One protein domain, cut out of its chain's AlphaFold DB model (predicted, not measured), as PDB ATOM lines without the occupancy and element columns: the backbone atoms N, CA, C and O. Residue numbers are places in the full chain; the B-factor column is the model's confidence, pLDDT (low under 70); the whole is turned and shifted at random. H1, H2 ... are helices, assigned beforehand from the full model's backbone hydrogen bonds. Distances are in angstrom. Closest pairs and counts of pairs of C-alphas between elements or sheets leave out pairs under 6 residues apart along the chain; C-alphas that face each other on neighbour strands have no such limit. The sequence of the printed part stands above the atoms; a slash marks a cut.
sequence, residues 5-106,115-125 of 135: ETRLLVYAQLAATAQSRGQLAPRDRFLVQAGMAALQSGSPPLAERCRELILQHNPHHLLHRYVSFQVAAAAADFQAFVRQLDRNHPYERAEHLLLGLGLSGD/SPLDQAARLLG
ATOM      1  N   GLU A   5     -35.797   9.195  10.976       92.44
ATOM      2  CA  GLU A   5     -34.434   9.494  10.535       92.44
ATOM      3  C   GLU A   5     -34.008   8.565   9.394       92.44
ATOM      4  O   GLU A   5     -33.435   9.022   8.404       92.44
ATOM      5  N   THR A   6     -34.365   7.279   9.467       92.75
ATOM      6  CA  THR A   6     -34.130   6.322   8.374       92.75
ATOM      7  C   THR A   6     -34.902   6.719   7.117       92.75
ATOM      8  O   THR A   6     -34.342   6.738   6.020       92.75
ATOM      9  N   ARG A   7     -36.175   7.119   7.258       93.75
ATOM     10  CA  ARG A   7     -36.975   7.591   6.112       93.75
ATOM     11  C   ARG A   7     -36.372   8.846   5.489       93.75
ATOM     12  O   ARG A   7     -36.268   8.934   4.266       93.75
ATOM     13  N   LEU A   8     -35.951   9.796   6.320       94.69
ATOM     14  CA  LEU A   8     -35.245  10.994   5.881       94.69
ATOM     15  C   LEU A   8     -33.978  10.629   5.099       94.69
ATOM     16  O   LEU A   8     -33.781  11.145   4.000       94.69
ATOM     17  N   LEU A   9     -33.154   9.718   5.621       94.75
ATOM     18  CA  LEU A   9     -31.933   9.264   4.962       94.75
ATOM     19  C   LEU A   9     -32.218   8.654   3.583       94.75
ATOM     20  O   LEU A   9     -31.570   9.031   2.606       94.75
ATOM     21  N   VAL A  10     -33.198   7.752   3.482       95.12
ATOM     22  CA  VAL A  10     -33.599   7.128   2.209       95.12
ATOM     23  C   VAL A  10     -34.009   8.183   1.185       95.12
ATOM     24  O   VAL A  10     -33.500   8.194   0.061       95.12
ATOM     25  N   TYR A  11     -34.886   9.113   1.562       95.62
ATOM     26  CA  TYR A  11     -35.335  10.155   0.641       95.62
ATOM     27  C   TYR A  11     -34.220  11.144   0.279       95.62
ATOM     28  O   TYR A  11     -34.136  11.559  -0.877       95.62
ATOM     29  N   ALA A  12     -33.325  11.477   1.212       95.44
ATOM     30  CA  ALA A  12     -32.162  12.322   0.942       95.44
ATOM     31  C   ALA A  12     -31.193  11.661  -0.054       95.44
ATOM     32  O   ALA A  12     -30.733  12.315  -0.991       95.44
ATOM     33  N   GLN A  13     -30.931  10.357   0.082       95.50
ATOM     34  CA  GLN A  13     -30.114   9.595  -0.870       95.50
ATOM     35  C   GLN A  13     -30.746   9.554  -2.268       95.50
ATOM     36  O   GLN A  13     -30.057   9.763  -3.273       95.50
ATOM     37  N   LEU A  14     -32.061   9.331  -2.352       95.38
ATOM     38  CA  LEU A  14     -32.789   9.364  -3.622       95.38
ATOM     39  C   LEU A  14     -32.773  10.758  -4.254       95.38
ATOM     40  O   LEU A  14     -32.554  10.870  -5.459       95.38
ATOM     41  N   ALA A  15     -32.951  11.818  -3.464       95.62
ATOM     42  CA  ALA A  15     -32.857  13.194  -3.940       95.62
ATOM     43  C   ALA A  15     -31.451  13.507  -4.478       95.62
ATOM     44  O   ALA A  15     -31.323  14.017  -5.591       95.62
ATOM     45  N   ALA A  16     -30.399  13.141  -3.744       94.31
ATOM     46  CA  ALA A  16     -29.014  13.327  -4.174       94.31
ATOM     47  C   ALA A  16     -28.701  12.547  -5.463       94.31
ATOM     48  O   ALA A  16     -28.078  13.076  -6.385       94.31
ATOM     49  N   THR A  17     -29.195  11.311  -5.574       94.38
ATOM     50  CA  THR A  17     -29.008  10.487  -6.777       94.38
ATOM     51  C   THR A  17     -29.808  11.015  -7.969       94.38
ATOM     52  O   THR A  17     -29.333  11.006  -9.102       94.38
ATOM     53  N   ALA A  18     -31.024  11.510  -7.740       93.44
ATOM     54  CA  ALA A  18     -31.824  12.143  -8.780       93.44
ATOM     55  C   ALA A  18     -31.159  13.437  -9.277       93.44
ATOM     56  O   ALA A  18     -31.086  13.660 -10.485       93.44
ATOM     57  N   GLN A  19     -30.601  14.243  -8.367       93.19
ATOM     58  CA  GLN A  19     -29.828  15.443  -8.692       93.19
ATOM     59  C   GLN A  19     -28.608  15.115  -9.564       93.19
ATOM     60  O   GLN A  19     -28.426  15.749 -10.600       93.19
ATOM     61  N   SER A  20     -27.803  14.108  -9.201       92.62
ATOM     62  CA  SER A  20     -26.605  13.736  -9.977       92.62
ATOM     63  C   SER A  20     -26.930  13.214 -11.381       92.62
ATOM     64  O   SER A  20     -26.110  13.319 -12.290       92.62
ATOM     65  N   ARG A  21     -28.149  12.702 -11.580       92.69
ATOM     66  CA  ARG A  21     -28.675  12.231 -12.871       92.69
ATOM     67  C   ARG A  21     -29.453  13.297 -13.652       92.69
ATOM     68  O   ARG A  21     -30.034  12.970 -14.683       92.69
ATOM     69  N   GLY A  22     -29.526  14.536 -13.158       91.69
ATOM     70  CA  GLY A  22     -30.303  15.618 -13.778       91.69
ATOM     71  C   GLY A  22     -31.826  15.420 -13.724       91.69
ATOM     72  O   GLY A  22     -32.571  16.080 -14.445       91.69
ATOM     73  N   GLN A  23     -32.318  14.513 -12.878       92.62
ATOM     74  CA  GLN A  23     -33.738  14.184 -12.745       92.62
ATOM     75  C   GLN A  23     -34.410  15.082 -11.700       92.62
ATOM     76  O   GLN A  23     -34.726  14.660 -10.586       92.62
ATOM     77  N   LEU A  24     -34.648  16.339 -12.069       90.62
ATOM     78  CA  LEU A  24     -35.072  17.374 -11.119       90.62
ATOM     79  C   LEU A  24     -36.524  17.206 -10.631       90.62
ATOM     80  O   LEU A  24     -36.824  17.477  -9.472       90.62
ATOM     81  N   ALA A  25     -37.424  16.673 -11.464       90.44
ATOM     82  CA  ALA A  25     -38.804  16.408 -11.043       90.44
ATOM     83  C   ALA A  25     -38.914  15.276  -9.990       90.44
ATOM     84  O   ALA A  25     -39.582  15.482  -8.974       90.44
ATOM     85  N   PRO A  26     -38.270  14.100 -10.156       91.69
ATOM     86  CA  PRO A  26     -38.162  13.107  -9.083       91.69
ATOM     87  C   PRO A  26     -37.445  13.639  -7.841       91.69
ATOM     88  O   PRO A  26     -37.914  13.407  -6.730       91.69
ATOM     89  N   ARG A  27     -36.358  14.399  -8.027       95.00
ATOM     90  CA  ARG A  27     -35.618  15.031  -6.929       95.00
ATOM     91  C   ARG A  27     -36.531  15.871  -6.040       95.00
ATOM     92  O   ARG A  27     -36.533  15.664  -4.834       95.00
ATOM     93  N   ASP A  28     -37.328  16.769  -6.617       94.88
ATOM     94  CA  ASP A  28     -38.212  17.649  -5.839       94.88
ATOM     95  C   ASP A  28     -39.248  16.853  -5.035       94.88
ATOM     96  O   ASP A  28     -39.540  17.188  -3.890       94.88
ATOM     97  N   ARG A  29     -39.755  15.742  -5.585       93.81
ATOM     98  CA  ARG A  29     -40.669  14.843  -4.860       93.81
ATOM     99  C   ARG A  29     -39.987  14.186  -3.664       93.81
ATOM    100  O   ARG A  29     -40.563  14.165  -2.578       93.81
ATOM    101  N   PHE A  30     -38.765  13.686  -3.851       95.31
ATOM    102  CA  PHE A  30     -37.987  13.097  -2.763       95.31
ATOM    103  C   PHE A  30     -37.624  14.136  -1.701       95.31
ATOM    104  O   PHE A  30     -37.721  13.837  -0.518       95.31
ATOM    105  N   LEU A  31     -37.314  15.376  -2.091       96.56
ATOM    106  CA  LEU A  31     -37.079  16.477  -1.151       96.56
ATOM    107  C   LEU A  31     -38.331  16.821  -0.328       96.56
ATOM    108  O   LEU A  31     -38.217  17.098   0.862       96.56
ATOM    109  N   VAL A  32     -39.535  16.757  -0.911       96.56
ATOM    110  CA  VAL A  32     -40.782  16.945  -0.144       96.56
ATOM    111  C   VAL A  32     -40.960  15.835   0.895       96.56
ATOM    112  O   VAL A  32     -41.270  16.125   2.050       96.56
ATOM    113  N   GLN A  33     -40.747  14.571   0.516       95.62
ATOM    114  CA  GLN A  33     -40.862  13.454   1.461       95.62
ATOM    115  C   GLN A  33     -39.762  13.485   2.534       95.62
ATOM    116  O   GLN A  33     -40.053  13.240   3.706       95.62
ATOM    117  N   ALA A  34     -38.537  13.876   2.169       96.00
ATOM    118  CA  ALA A  34     -37.444  14.121   3.104       96.00
ATOM    119  C   ALA A  34     -37.804  15.227   4.106       96.00
ATOM    120  O   ALA A  34     -37.674  15.020   5.305       96.00
ATOM    121  N   GLY A  35     -38.336  16.365   3.651       96.25
ATOM    122  CA  GLY A  35     -38.715  17.465   4.542       96.25
ATOM    123  C   GLY A  35     -39.813  17.086   5.542       96.25
ATOM    124  O   GLY A  35     -39.734  17.446   6.715       96.25
ATOM    125  N   MET A  36     -40.798  16.283   5.123       96.12
ATOM    126  CA  MET A  36     -41.808  15.737   6.039       96.12
ATOM    127  C   MET A  36     -41.188  14.803   7.087       96.12
ATOM    128  O   MET A  36     -41.510  14.920   8.269       96.12
ATOM    129  N   ALA A  37     -40.284  13.910   6.671       94.81
ATOM    130  CA  ALA A  37     -39.576  13.012   7.580       94.81
ATOM    131  C   ALA A  37     -38.659  13.782   8.548       94.81
ATOM    132  O   ALA A  37     -38.626  13.461   9.730       94.81
ATOM    133  N   ALA A  38     -38.003  14.850   8.084       95.06
ATOM    134  CA  ALA A  38     -37.171  15.721   8.910       95.06
ATOM    135  C   ALA A  38     -37.969  16.438  10.007       95.06
ATOM    136  O   ALA A  38     -37.511  16.523  11.143       95.06
ATOM    137  N   LEU A  39     -39.184  16.918   9.712       95.00
ATOM    138  CA  LEU A  39     -40.059  17.469  10.754       95.00
ATOM    139  C   LEU A  39     -40.461  16.403  11.777       95.00
ATOM    140  O   LEU A  39     -40.475  16.675  12.975       95.00
ATOM    141  N   GLN A  40     -40.763  15.190  11.313       93.94
ATOM    142  CA  GLN A  40     -41.166  14.075  12.174       93.94
ATOM    143  C   GLN A  40     -40.009  13.535  13.026       93.94
ATOM    144  O   GLN A  40     -40.246  13.062  14.134       93.94
ATOM    145  N   SER A  41     -38.767  13.659  12.552       91.12
ATOM    146  CA  SER A  41     -37.553  13.317  13.296       91.12
ATOM    147  C   SER A  41     -37.051  14.448  14.207       91.12
ATOM    148  O   SER A  41     -35.965  14.351  14.767       91.12
ATOM    149  N   GLY A  42     -37.792  15.557  14.331       91.81
ATOM    150  CA  GLY A  42     -37.404  16.683  15.185       91.81
ATOM    151  C   GLY A  42     -36.281  17.562  14.619       91.81
ATOM    152  O   GLY A  42     -35.625  18.277  15.375       91.81
ATOM    153  N   SER A  43     -36.073  17.565  13.297       92.56
ATOM    154  CA  SER A  43     -35.081  18.408  12.611       92.56
ATOM    155  C   SER A  43     -35.714  19.413  11.628       92.56
ATOM    156  O   SER A  43     -35.551  19.289  10.409       92.56
ATOM    157  N   PRO A  44     -36.401  20.467  12.123       94.19
ATOM    158  CA  PRO A  44     -36.915  21.552  11.283       94.19
ATOM    159  C   PRO A  44     -35.883  22.200  10.344       94.19
ATOM    160  O   PRO A  44     -36.239  22.449   9.192       94.19
ATOM    161  N   PRO A  45     -34.610  22.415  10.741       94.06
ATOM    162  CA  PRO A  45     -33.616  23.002   9.840       94.06
ATOM    163  C   PRO A  45     -33.406  22.200   8.548       94.06
ATOM    164  O   PRO A  45     -33.254  22.779   7.475       94.06
ATOM    165  N   LEU A  46     -33.450  20.864   8.616       94.75
ATOM    166  CA  LEU A  46     -33.328  20.024   7.419       94.75
ATOM    167  C   LEU A  46     -34.587  20.066   6.549       94.75
ATOM    168  O   LEU A  46     -34.487  19.971   5.325       94.75
ATOM    169  N   ALA A  47     -35.763  20.254   7.150       96.69
ATOM    170  CA  ALA A  47     -36.989  20.480   6.394       96.69
ATOM    171  C   ALA A  47     -36.934  21.808   5.623       96.69
ATOM    172  O   ALA A  47     -37.252  21.840   4.431       96.69
ATOM    173  N   GLU A  48     -36.454  22.883   6.255       96.44
ATOM    174  CA  GLU A  48     -36.242  24.166   5.574       96.44
ATOM    175  C   GLU A  48     -35.220  24.035   4.447       96.44
ATOM    176  O   GLU A  48     -35.480  24.488   3.330       96.44
ATOM    177  N   ARG A  49     -34.125  23.301   4.678       95.94
ATOM    178  CA  ARG A  49     -33.156  23.018   3.618       95.94
ATOM    179  C   ARG A  49     -33.792  22.328   2.412       95.94
ATOM    180  O   ARG A  49     -33.519  22.699   1.271       95.94
ATOM    181  N   CYS A  50     -34.659  21.341   2.640       96.44
ATOM    182  CA  CYS A  50     -35.380  20.675   1.555       96.44
ATOM    183  C   CYS A  50     -36.230  21.670   0.756       96.44
ATOM    184  O   CYS A  50     -36.213  21.646  -0.476       96.44
ATOM    185  N   ARG A  51     -36.940  22.577   1.439       96.62
ATOM    186  CA  ARG A  51     -37.715  23.647   0.794       96.62
ATOM    187  C   ARG A  51     -36.824  24.566  -0.036       96.62
ATOM    188  O   ARG A  51     -37.192  24.855  -1.171       96.62
ATOM    189  N   GLU A  52     -35.689  25.017   0.491       95.88
ATOM    190  CA  GLU A  52     -34.757  25.883  -0.242       95.88
ATOM    191  C   GLU A  52     -34.305  25.234  -1.550       95.88
ATOM    192  O   GLU A  52     -34.415  25.847  -2.609       95.88
ATOM    193  N   LEU A  53     -33.865  23.974  -1.495       95.38
ATOM    194  CA  LEU A  53     -33.401  23.229  -2.669       95.38
ATOM    195  C   LEU A  53     -34.504  23.046  -3.724       95.38
ATOM    196  O   LEU A  53     -34.232  23.118  -4.928       95.38
ATOM    197  N   ILE A  54     -35.749  22.828  -3.285       96.19
ATOM    198  CA  ILE A  54     -36.910  22.766  -4.181       96.19
ATOM    199  C   ILE A  54     -37.135  24.131  -4.833       96.19
ATOM    200  O   ILE A  54     -37.232  24.204  -6.052       96.19
ATOM    201  N   LEU A  55     -37.195  25.211  -4.051       96.06
ATOM    202  CA  LEU A  55     -37.520  26.549  -4.558       96.06
ATOM    203  C   LEU A  55     -36.417  27.154  -5.433       96.06
ATOM    204  O   LEU A  55     -36.728  27.893  -6.362       96.06
ATOM    205  N   GLN A  56     -35.152  26.806  -5.189       93.44
ATOM    206  CA  GLN A  56     -34.026  27.193  -6.046       93.44
ATOM    207  C   GLN A  56     -34.172  26.666  -7.479       93.44
ATOM    208  O   GLN A  56     -33.738  27.315  -8.424       93.44
ATOM    209  N   HIS A  57     -34.776  25.490  -7.647       92.50
ATOM    210  CA  HIS A  57     -35.015  24.883  -8.955       92.50
ATOM    211  C   HIS A  57     -36.404  25.205  -9.509       92.50
ATOM    212  O   HIS A  57     -36.556  25.502 -10.690       92.50
ATOM    213  N   ASN A  58     -37.422  25.119  -8.656       92.44
ATOM    214  CA  ASN A  58     -38.823  25.268  -9.000       92.44
ATOM    215  C   ASN A  58     -39.440  26.391  -8.149       92.44
ATOM    216  O   ASN A  58     -40.133  26.118  -7.162       92.44
ATOM    217  N   PRO A  59     -39.216  27.667  -8.515       93.31
ATOM    218  CA  PRO A  59     -39.745  28.807  -7.762       93.31
ATOM    219  C   PRO A  59     -41.280  28.856  -7.769       93.31
ATOM    220  O   PRO A  59     -41.883  29.457  -6.887       93.31
ATOM    221  N   HIS A  60     -41.925  28.185  -8.726       93.81
ATOM    222  CA  HIS A  60     -43.382  28.060  -8.814       93.81
ATOM    223  C   HIS A  60     -43.940  26.853  -8.046       93.81
ATOM    224  O   HIS A  60     -45.130  26.551  -8.145       93.81
ATOM    225  N   HIS A  61     -43.107  26.145  -7.278       94.69
ATOM    226  CA  HIS A  61     -43.555  25.021  -6.467       94.69
ATOM    227  C   HIS A  61     -44.586  25.470  -5.420       94.69
ATOM    228  O   HIS A  61     -44.519  26.582  -4.896       94.69
ATOM    229  N   LEU A  62     -45.497  24.568  -5.034       93.50
ATOM    230  CA  LEU A  62     -46.540  24.825  -4.028       93.50
ATOM    231  C   LEU A  62     -45.972  25.413  -2.722       93.50
ATOM    232  O   LEU A  62     -46.594  26.270  -2.100       93.50
ATOM    233  N   LEU A  63     -44.756  24.993  -2.355       94.31
ATOM    234  CA  LEU A  63     -44.028  25.476  -1.179       94.31
ATOM    235  C   LEU A  63     -43.805  26.995  -1.177       94.31
ATOM    236  O   LEU A  63     -43.775  27.584  -0.100       94.31
ATOM    237  N   HIS A  64     -43.707  27.648  -2.338       94.56
ATOM    238  CA  HIS A  64     -43.445  29.088  -2.440       94.56
ATOM    239  C   HIS A  64     -44.490  29.934  -1.692       94.56
ATOM    240  O   HIS A  64     -44.193  31.024  -1.217       94.56
ATOM    241  N   ARG A  65     -45.719  29.421  -1.543       94.75
ATOM    242  CA  ARG A  65     -46.838  30.119  -0.889       94.75
ATOM    243  C   ARG A  65     -46.707  30.227   0.630       94.75
ATOM    244  O   ARG A  65     -47.423  31.013   1.239       94.75
ATOM    245  N   TYR A  66     -45.839  29.428   1.240       95.44
ATOM    246  CA  TYR A  66     -45.661  29.393   2.690       95.44
ATOM    247  C   TYR A  66     -44.354  30.074   3.068       95.44
ATOM    248  O   TYR A  66     -43.430  30.110   2.264       95.44
ATOM    249  N   VAL A  67     -44.259  30.592   4.290       93.94
ATOM    250  CA  VAL A  67     -43.034  31.219   4.815       93.94
ATOM    251  C   VAL A  67     -41.960  30.186   5.178       93.94
ATOM    252  O   VAL A  67     -40.776  30.462   5.025       93.94
ATOM    253  N   SER A  68     -42.365  28.981   5.584       95.25
ATOM    254  CA  SER A  68     -41.470  27.891   5.984       95.25
ATOM    255  C   SER A  68     -42.035  26.527   5.579       95.25
ATOM    256  O   SER A  68     -43.227  26.403   5.264       95.25
ATOM    257  N   PHE A  69     -41.194  25.491   5.559       96.38
ATOM    258  CA  PHE A  69     -41.635  24.106   5.375       96.38
ATOM    259  C   PHE A  69     -42.562  23.689   6.522       96.38
ATOM    260  O   PHE A  69     -43.591  23.066   6.273       96.38
ATOM    261  N   GLN A  70     -42.266  24.084   7.764       95.94
ATOM    262  CA  GLN A  70     -43.128  23.773   8.912       95.94
ATOM    263  C   GLN A  70     -44.548  24.343   8.756       95.94
ATOM    264  O   GLN A  70     -45.525  23.640   9.021       95.94
ATOM    265  N   VAL A  71     -44.684  25.584   8.272       96.56
ATOM    266  CA  VAL A  71     -46.001  26.180   7.982       96.56
ATOM    267  C   VAL A  71     -46.696  25.438   6.840       96.56
ATOM    268  O   VAL A  71     -47.892  25.167   6.934       96.56
ATOM    269  N   ALA A  72     -45.958  25.051   5.796       96.44
ATOM    270  CA  ALA A  72     -46.512  24.234   4.720       96.44
ATOM    271  C   ALA A  72     -47.033  22.887   5.245       96.44
ATOM    272  O   ALA A  72     -48.153  22.502   4.935       96.44
ATOM    273  N   ALA A  73     -46.278  22.192   6.099       95.44
ATOM    274  CA  ALA A  73     -46.662  20.894   6.660       95.44
ATOM    275  C   ALA A  73     -47.963  20.939   7.487       95.44
ATOM    276  O   ALA A  73     -48.688  19.941   7.561       95.44
ATOM    277  N   ALA A  74     -48.293  22.092   8.073       94.94
ATOM    278  CA  ALA A  74     -49.551  22.314   8.782       94.94
ATOM    279  C   ALA A  74     -50.734  22.649   7.850       94.94
ATOM    280  O   ALA A  74     -51.889  22.522   8.257       94.94
ATOM    281  N   ALA A  75     -50.480  23.068   6.607       96.50
ATOM    282  CA  ALA A  75     -51.514  23.502   5.676       96.50
ATOM    283  C   ALA A  75     -52.236  22.317   5.007       96.50
ATOM    284  O   ALA A  75     -51.617  21.378   4.502       96.50
ATOM    285  N   ALA A  76     -53.571  22.367   4.966       93.50
ATOM    286  CA  ALA A  76     -54.399  21.263   4.476       93.50
ATOM    287  C   ALA A  76     -54.165  20.922   2.991       93.50
ATOM    288  O   ALA A  76     -54.197  19.747   2.615       93.50
ATOM    289  N   ASP A  77     -53.915  21.932   2.155       93.31
ATOM    290  CA  ASP A  77     -53.628  21.770   0.727       93.31
ATOM    291  C   ASP A  77     -52.270  21.097   0.494       93.31
ATOM    292  O   ASP A  77     -52.175  20.146  -0.286       93.31
ATOM    293  N   PHE A  78     -51.240  21.500   1.237       94.62
ATOM    294  CA  PHE A  78     -49.939  20.838   1.188       94.62
ATOM    295  C   PHE A  78     -50.000  19.404   1.729       94.62
ATOM    296  O   PHE A  78     -49.454  18.491   1.113       94.62
ATOM    297  N   GLN A  79     -50.734  19.148   2.815       94.38
ATOM    298  CA  GLN A  79     -50.937  17.780   3.295       94.38
ATOM    299  C   GLN A  79     -51.669  16.898   2.272       94.38
ATOM    300  O   GLN A  79     -51.359  15.714   2.145       94.38
ATOM    301  N   ALA A  80     -52.635  17.447   1.525       93.94
ATOM    302  CA  ALA A  80     -53.299  16.716   0.448       93.94
ATOM    303  C   ALA A  80     -52.317  16.345  -0.672       93.94
ATOM    304  O   ALA A  80     -52.316  15.200  -1.132       93.94
ATOM    305  N   PHE A  81     -51.441  17.279  -1.043       93.38
ATOM    306  CA  PHE A  81     -50.354  17.039  -1.987       93.38
ATOM    307  C   PHE A  81     -49.385  15.950  -1.493       93.38
ATOM    308  O   PHE A  81     -49.114  14.999  -2.225       93.38
ATOM    309  N   VAL A  82     -48.935  16.016  -0.236       93.25
ATOM    310  CA  VAL A  82     -48.055  15.000   0.372       93.25
ATOM    311  C   VAL A  82     -48.716  13.619   0.374       93.25
ATOM    312  O   VAL A  82     -48.090  12.647  -0.036       93.25
ATOM    313  N   ARG A  83     -49.999  13.513   0.748       92.44
ATOM    314  CA  ARG A  83     -50.746  12.240   0.687       92.44
ATOM    315  C   ARG A  83     -50.849  11.688  -0.734       92.44
ATOM    316  O   ARG A  83     -50.846  10.477  -0.937       92.44
ATOM    317  N   GLN A  84     -50.981  12.552  -1.738       92.06
ATOM    318  CA  GLN A  84     -50.974  12.122  -3.135       92.06
ATOM    319  C   GLN A  84     -49.592  11.624  -3.566       92.06
ATOM    320  O   GLN A  84     -49.512  10.610  -4.259       92.06
ATOM    321  N   LEU A  85     -48.519  12.299  -3.145       89.25
ATOM    322  CA  LEU A  85     -47.155  11.838  -3.386       89.25
ATOM    323  C   LEU A  85     -46.906  10.471  -2.751       89.25
ATOM    324  O   LEU A  85     -46.445   9.579  -3.454       89.25
ATOM    325  N   ASP A  86     -47.277  10.299  -1.483       87.50
ATOM    326  CA  ASP A  86     -47.066   9.066  -0.718       87.50
ATOM    327  C   ASP A  86     -47.805   7.867  -1.333       87.50
ATOM    328  O   ASP A  86     -47.233   6.795  -1.489       87.50
ATOM    329  N   ARG A  87     -49.038   8.064  -1.822       88.56
ATOM    330  CA  ARG A  87     -49.769   7.011  -2.557       88.56
ATOM    331  C   ARG A  87     -49.084   6.591  -3.858       88.56
ATOM    332  O   ARG A  87     -49.149   5.426  -4.235       88.56
ATOM    333  N   ASN A  88     -48.461   7.535  -4.558       83.75
ATOM    334  CA  ASN A  88     -47.801   7.268  -5.837       83.75
ATOM    335  C   ASN A  88     -46.370   6.735  -5.655       83.75
ATOM    336  O   ASN A  88     -45.858   6.015  -6.513       83.75
ATOM    337  N   HIS A  89     -45.720   7.118  -4.560       81.94
ATOM    338  CA  HIS A  89     -44.341   6.787  -4.220       81.94
ATOM    339  C   HIS A  89     -44.275   6.449  -2.725       81.94
ATOM    340  O   HIS A  89     -43.798   7.265  -1.930       81.94
ATOM    341  N   PRO A  90     -44.785   5.268  -2.334       86.81
ATOM    342  CA  PRO A  90     -44.722   4.834  -0.951       86.81
ATOM    343  C   PRO A  90     -43.273   4.548  -0.555       86.81
ATOM    344  O   PRO A  90     -42.401   4.340  -1.409       86.81
ATOM    345  N   TYR A  91     -43.022   4.521   0.749       87.44
ATOM    346  CA  TYR A  91     -41.681   4.346   1.299       87.44
ATOM    347  C   TYR A  91     -41.022   3.034   0.846       87.44
ATOM    348  O   TYR A  91     -39.871   3.046   0.428       87.44
ATOM    349  N   GLU A  92     -41.772   1.938   0.779       88.31
ATOM    350  CA  GLU A  92     -41.284   0.637   0.310       88.31
ATOM    351  C   GLU A  92     -40.780   0.719  -1.141       88.31
ATOM    352  O   GLU A  92     -39.774   0.118  -1.523       88.31
ATOM    353  N   ARG A  93     -41.450   1.526  -1.975       88.81
ATOM    354  CA  ARG A  93     -41.007   1.777  -3.351       88.81
ATOM    355  C   ARG A  93     -39.732   2.618  -3.371       88.81
ATOM    356  O   ARG A  93     -38.889   2.394  -4.234       88.81
ATOM    357  N   ALA A  94     -39.591   3.569  -2.452       90.25
ATOM    358  CA  ALA A  94     -38.377   4.360  -2.294       90.25
ATOM    359  C   ALA A  94     -37.185   3.474  -1.888       90.25
ATOM    360  O   ALA A  94     -36.127   3.563  -2.506       90.25
ATOM    361  N   GLU A  95     -37.377   2.553  -0.943       90.88
ATOM    362  CA  GLU A  95     -36.359   1.570  -0.549       90.88
ATOM    363  C   GLU A  95     -35.965   0.661  -1.714       90.88
ATOM    364  O   GLU A  95     -34.781   0.490  -1.996       90.88
ATOM    365  N   HIS A  96     -36.942   0.137  -2.458       90.38
ATOM    366  CA  HIS A  96     -36.669  -0.679  -3.643       90.38
ATOM    367  C   HIS A  96     -35.907   0.090  -4.728       90.38
ATOM    368  O   HIS A  96     -34.998  -0.460  -5.352       90.38
ATOM    369  N   LEU A  97     -36.258   1.359  -4.962       91.19
ATOM    370  CA  LEU A  97     -35.520   2.216  -5.890       91.19
ATOM    371  C   LEU A  97     -34.075   2.383  -5.433       91.19
ATOM    372  O   LEU A  97     -33.170   2.278  -6.252       91.19
ATOM    373  N   LEU A  98     -33.863   2.604  -4.140       91.31
ATOM    374  CA  LEU A  98     -32.545   2.800  -3.559       91.31
ATOM    375  C   LEU A  98     -31.670   1.538  -3.674       91.31
ATOM    376  O   LEU A  98     -30.535   1.624  -4.143       91.31
ATOM    377  N   LEU A  99     -32.237   0.362  -3.395       90.88
ATOM    378  CA  LEU A  99     -31.580  -0.932  -3.617       90.88
ATOM    379  C   LEU A  99     -31.211  -1.149  -5.091       90.88
ATOM    380  O   LEU A  99     -30.105  -1.587  -5.399       90.88
ATOM    381  N   GLY A 100     -32.099  -0.781  -6.022       89.62
ATOM    382  CA  GLY A 100     -31.827  -0.842  -7.462       89.62
ATOM    383  C   GLY A 100     -30.693   0.084  -7.929       89.62
ATOM    384  O   GLY A 100     -30.158  -0.098  -9.021       89.62
ATOM    385  N   LEU A 101     -30.307   1.066  -7.110       88.00
ATOM    386  CA  LEU A 101     -29.166   1.955  -7.337       88.00
ATOM    387  C   LEU A 101     -27.866   1.424  -6.710       88.00
ATOM    388  O   LEU A 101     -26.834   2.079  -6.842       88.00
ATOM    389  N   GLY A 102     -27.905   0.261  -6.048       88.38
ATOM    390  CA  GLY A 102     -26.778  -0.301  -5.301       88.38
ATOM    391  C   GLY A 102     -26.515   0.401  -3.965       88.38
ATOM    392  O   GLY A 102     -25.413   0.306  -3.433       88.38
ATOM    393  N   LEU A 103     -27.504   1.131  -3.445       88.62
ATOM    394  CA  LEU A 103     -27.434   1.853  -2.178       88.62
ATOM    395  C   LEU A 103     -28.302   1.155  -1.123       88.62
ATOM    396  O   LEU A 103     -29.249   0.446  -1.462       88.62
ATOM    397  N   SER A 104     -28.008   1.401   0.156       86.62
ATOM    398  CA  SER A 104     -28.794   0.891   1.285       86.62
ATOM    399  C   SER A 104     -29.352   2.029   2.131       86.62
ATOM    400  O   SER A 104     -28.653   2.980   2.485       86.62
ATOM    401  N   GLY A 105     -30.638   1.911   2.458       81.88
ATOM    402  CA  GLY A 105     -31.331   2.788   3.400       81.88
ATOM    403  C   GLY A 105     -31.105   2.385   4.853       81.88
ATOM    404  O   GLY A 105     -31.532   3.098   5.752       81.88
ATOM    405  N   ASP A 106     -30.457   1.240   5.074       85.06
ATOM    406  CA  ASP A 106     -30.241   0.673   6.395       85.06
ATOM    407  C   ASP A 106     -29.220   1.512   7.184       85.06
ATOM    408  O   ASP A 106     -28.088   1.695   6.718       85.06
ATOM    409  N   SER A 115     -24.840   9.230  12.464       90.25
ATOM    410  CA  SER A 115     -26.286   9.019  12.548       90.25
ATOM    411  C   SER A 115     -26.949   9.131  11.162       90.25
ATOM    412  O   SER A 115     -26.423   9.814  10.272       90.25
ATOM    413  N   PRO A 116     -28.129   8.519  10.947       91.62
ATOM    414  CA  PRO A 116     -28.882   8.691   9.702       91.62
ATOM    415  C   PRO A 116     -29.209  10.158   9.424       91.62
ATOM    416  O   PRO A 116     -29.164  10.599   8.274       91.62
ATOM    417  N   LEU A 117     -29.466  10.925  10.486       90.88
ATOM    418  CA  LEU A 117     -29.710  12.358  10.426       90.88
ATOM    419  C   LEU A 117     -28.479  13.126   9.917       90.88
ATOM    420  O   LEU A 117     -28.604  13.921   8.985       90.88
ATOM    421  N   ASP A 118     -27.294  12.858  10.477       91.69
ATOM    422  CA  ASP A 118     -26.026  13.468  10.044       91.69
ATOM    423  C   ASP A 118     -25.732  13.154   8.579       91.69
ATOM    424  O   ASP A 118     -25.371  14.039   7.797       91.69
ATOM    425  N   GLN A 119     -25.923  11.897   8.176       92.88
ATOM    426  CA  GLN A 119     -25.720  11.495   6.792       92.88
ATOM    427  C   GLN A 119     -26.717  12.183   5.849       92.88
ATOM    428  O   GLN A 119     -26.323  12.657   4.779       92.88
ATOM    429  N   ALA A 120     -27.989  12.291   6.240       93.69
ATOM    430  CA  ALA A 120     -28.994  13.008   5.465       93.69
ATOM    431  C   ALA A 120     -28.646  14.495   5.313       93.69
ATOM    432  O   ALA A 120     -28.735  15.033   4.210       93.69
ATOM    433  N   ALA A 121     -28.184  15.152   6.378       93.19
ATOM    434  CA  ALA A 121     -27.756  16.545   6.317       93.19
ATOM    435  C   ALA A 121     -26.622  16.747   5.304       93.19
ATOM    436  O   ALA A 121     -26.716  17.625   4.444       93.19
ATOM    437  N   ARG A 122     -25.608  15.872   5.328       93.19
ATOM    438  CA  ARG A 122     -24.493  15.902   4.367       93.19
ATOM    439  C   ARG A 122     -24.982  15.786   2.923       93.19
ATOM    440  O   ARG A 122     -24.512  16.528   2.065       93.19
ATOM    441  N   LEU A 123     -25.939  14.895   2.659       93.00
ATOM    442  CA  LEU A 123     -26.533  14.706   1.329       93.00
ATOM    443  C   LEU A 123     -27.335  15.927   0.855       93.00
ATOM    444  O   LEU A 123     -27.336  16.235  -0.334       93.00
ATOM    445  N   LEU A 124     -27.981  16.644   1.777       92.69
ATOM    446  CA  LEU A 124     -28.719  17.883   1.501       92.69
ATOM    447  C   LEU A 124     -27.809  19.127   1.432       92.69
ATOM    448  O   LEU A 124     -28.289  20.252   1.251       92.69
ATOM    449  N   GLY A 125     -26.491  18.946   1.570       88.31
ATOM    450  CA  GLY A 125     -25.527  20.041   1.583       88.31
ATOM    451  C   GLY A 125     -25.694  20.960   2.794       88.31
ATOM    452  O   GLY A 125     -25.522  22.170   2.656       88.31
TER     453      GLY A 125
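Overview. This is residues 5 to 106 and 115 to 125 of the 135 residues of an uncharacterized protein of Planctomycetaceae bacterium (UniProt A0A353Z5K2). Three long helices, H1, H2 and H3, run up and down with H2 in the middle, and the short H8 runs alongside H1. Shorter helices cross two of them, H6 over H2 and H7 over H1, while the short H5 meets H3 with its first residue, Phe 69, closest and points away from it. The 113 printed residues hold eight named helices, H1 to H8 in chain order, and no named strand: all helix. The whole is compact, with a radius of gyration of the C-alphas of 12.8 A and spans of 37 by 26 by 25 A.

Arrangement. H1, residues 5 to 20, and H2, residues 24 to 40, form a hairpin at a shallow tilt of 19 degrees; their closest C-alphas, Ala 15 and Arg 27, are 4.5 A apart. H2, the hub, forms another with H3, residues 44 to 57, at 15 degrees, the closest C-alphas being Gly 35 and Ala 47, 3.9 A. H1 and H3 are apart. H4, residues 62 to 65, only just touches H3, with 3 pairs of C-alphas within 8 A, the closest Leu 55 and His 64, 6.8 A. H5, residues 69 to 74, touches H3 about perpendicular, at 73 degrees, closest at C-alphas Glu 48 and Phe 69, 5.4 A. H6, residues 76 to 88, touches H2 with residues 82 to 86 alone, at a steep tilt of 65 degrees; C-alphas Arg 29 and Leu 85 are closest, 7.3 A. H7, residues 91 to 100, touches residues 7 to 14 of H1 at a steep tilt of 50 degrees, closest at C-alphas Leu 14 and Leu 98, 6.6 A. H8, residues 116 to 123, touches H1 at a shallow tilt of 17 degrees, the same way, with C-alphas Leu 9 and Ala 120 closest, 4.8 A. Every O i to N i+4 pair is within hydrogen-bond range in H1, H2, H5, H6, H7 and H8, and 9 of 10 in H3; H4 is too short for one.

Along the chain. H1 begins at C-alpha 5 (-34.434, 9.494, 10.535) and measures 22.4 A, H2 24.3 A, H3 20.6 A. H8 ends at C-alpha 123 (-26.533, 14.706, 1.329).

Size, cuts and confidence. Residues 107 to 114 are not printed, and C-alphas 106 and 115 are 11.1 A apart across the cut. The links printed whole are tight. No printed residue is under 70 in pLDDT.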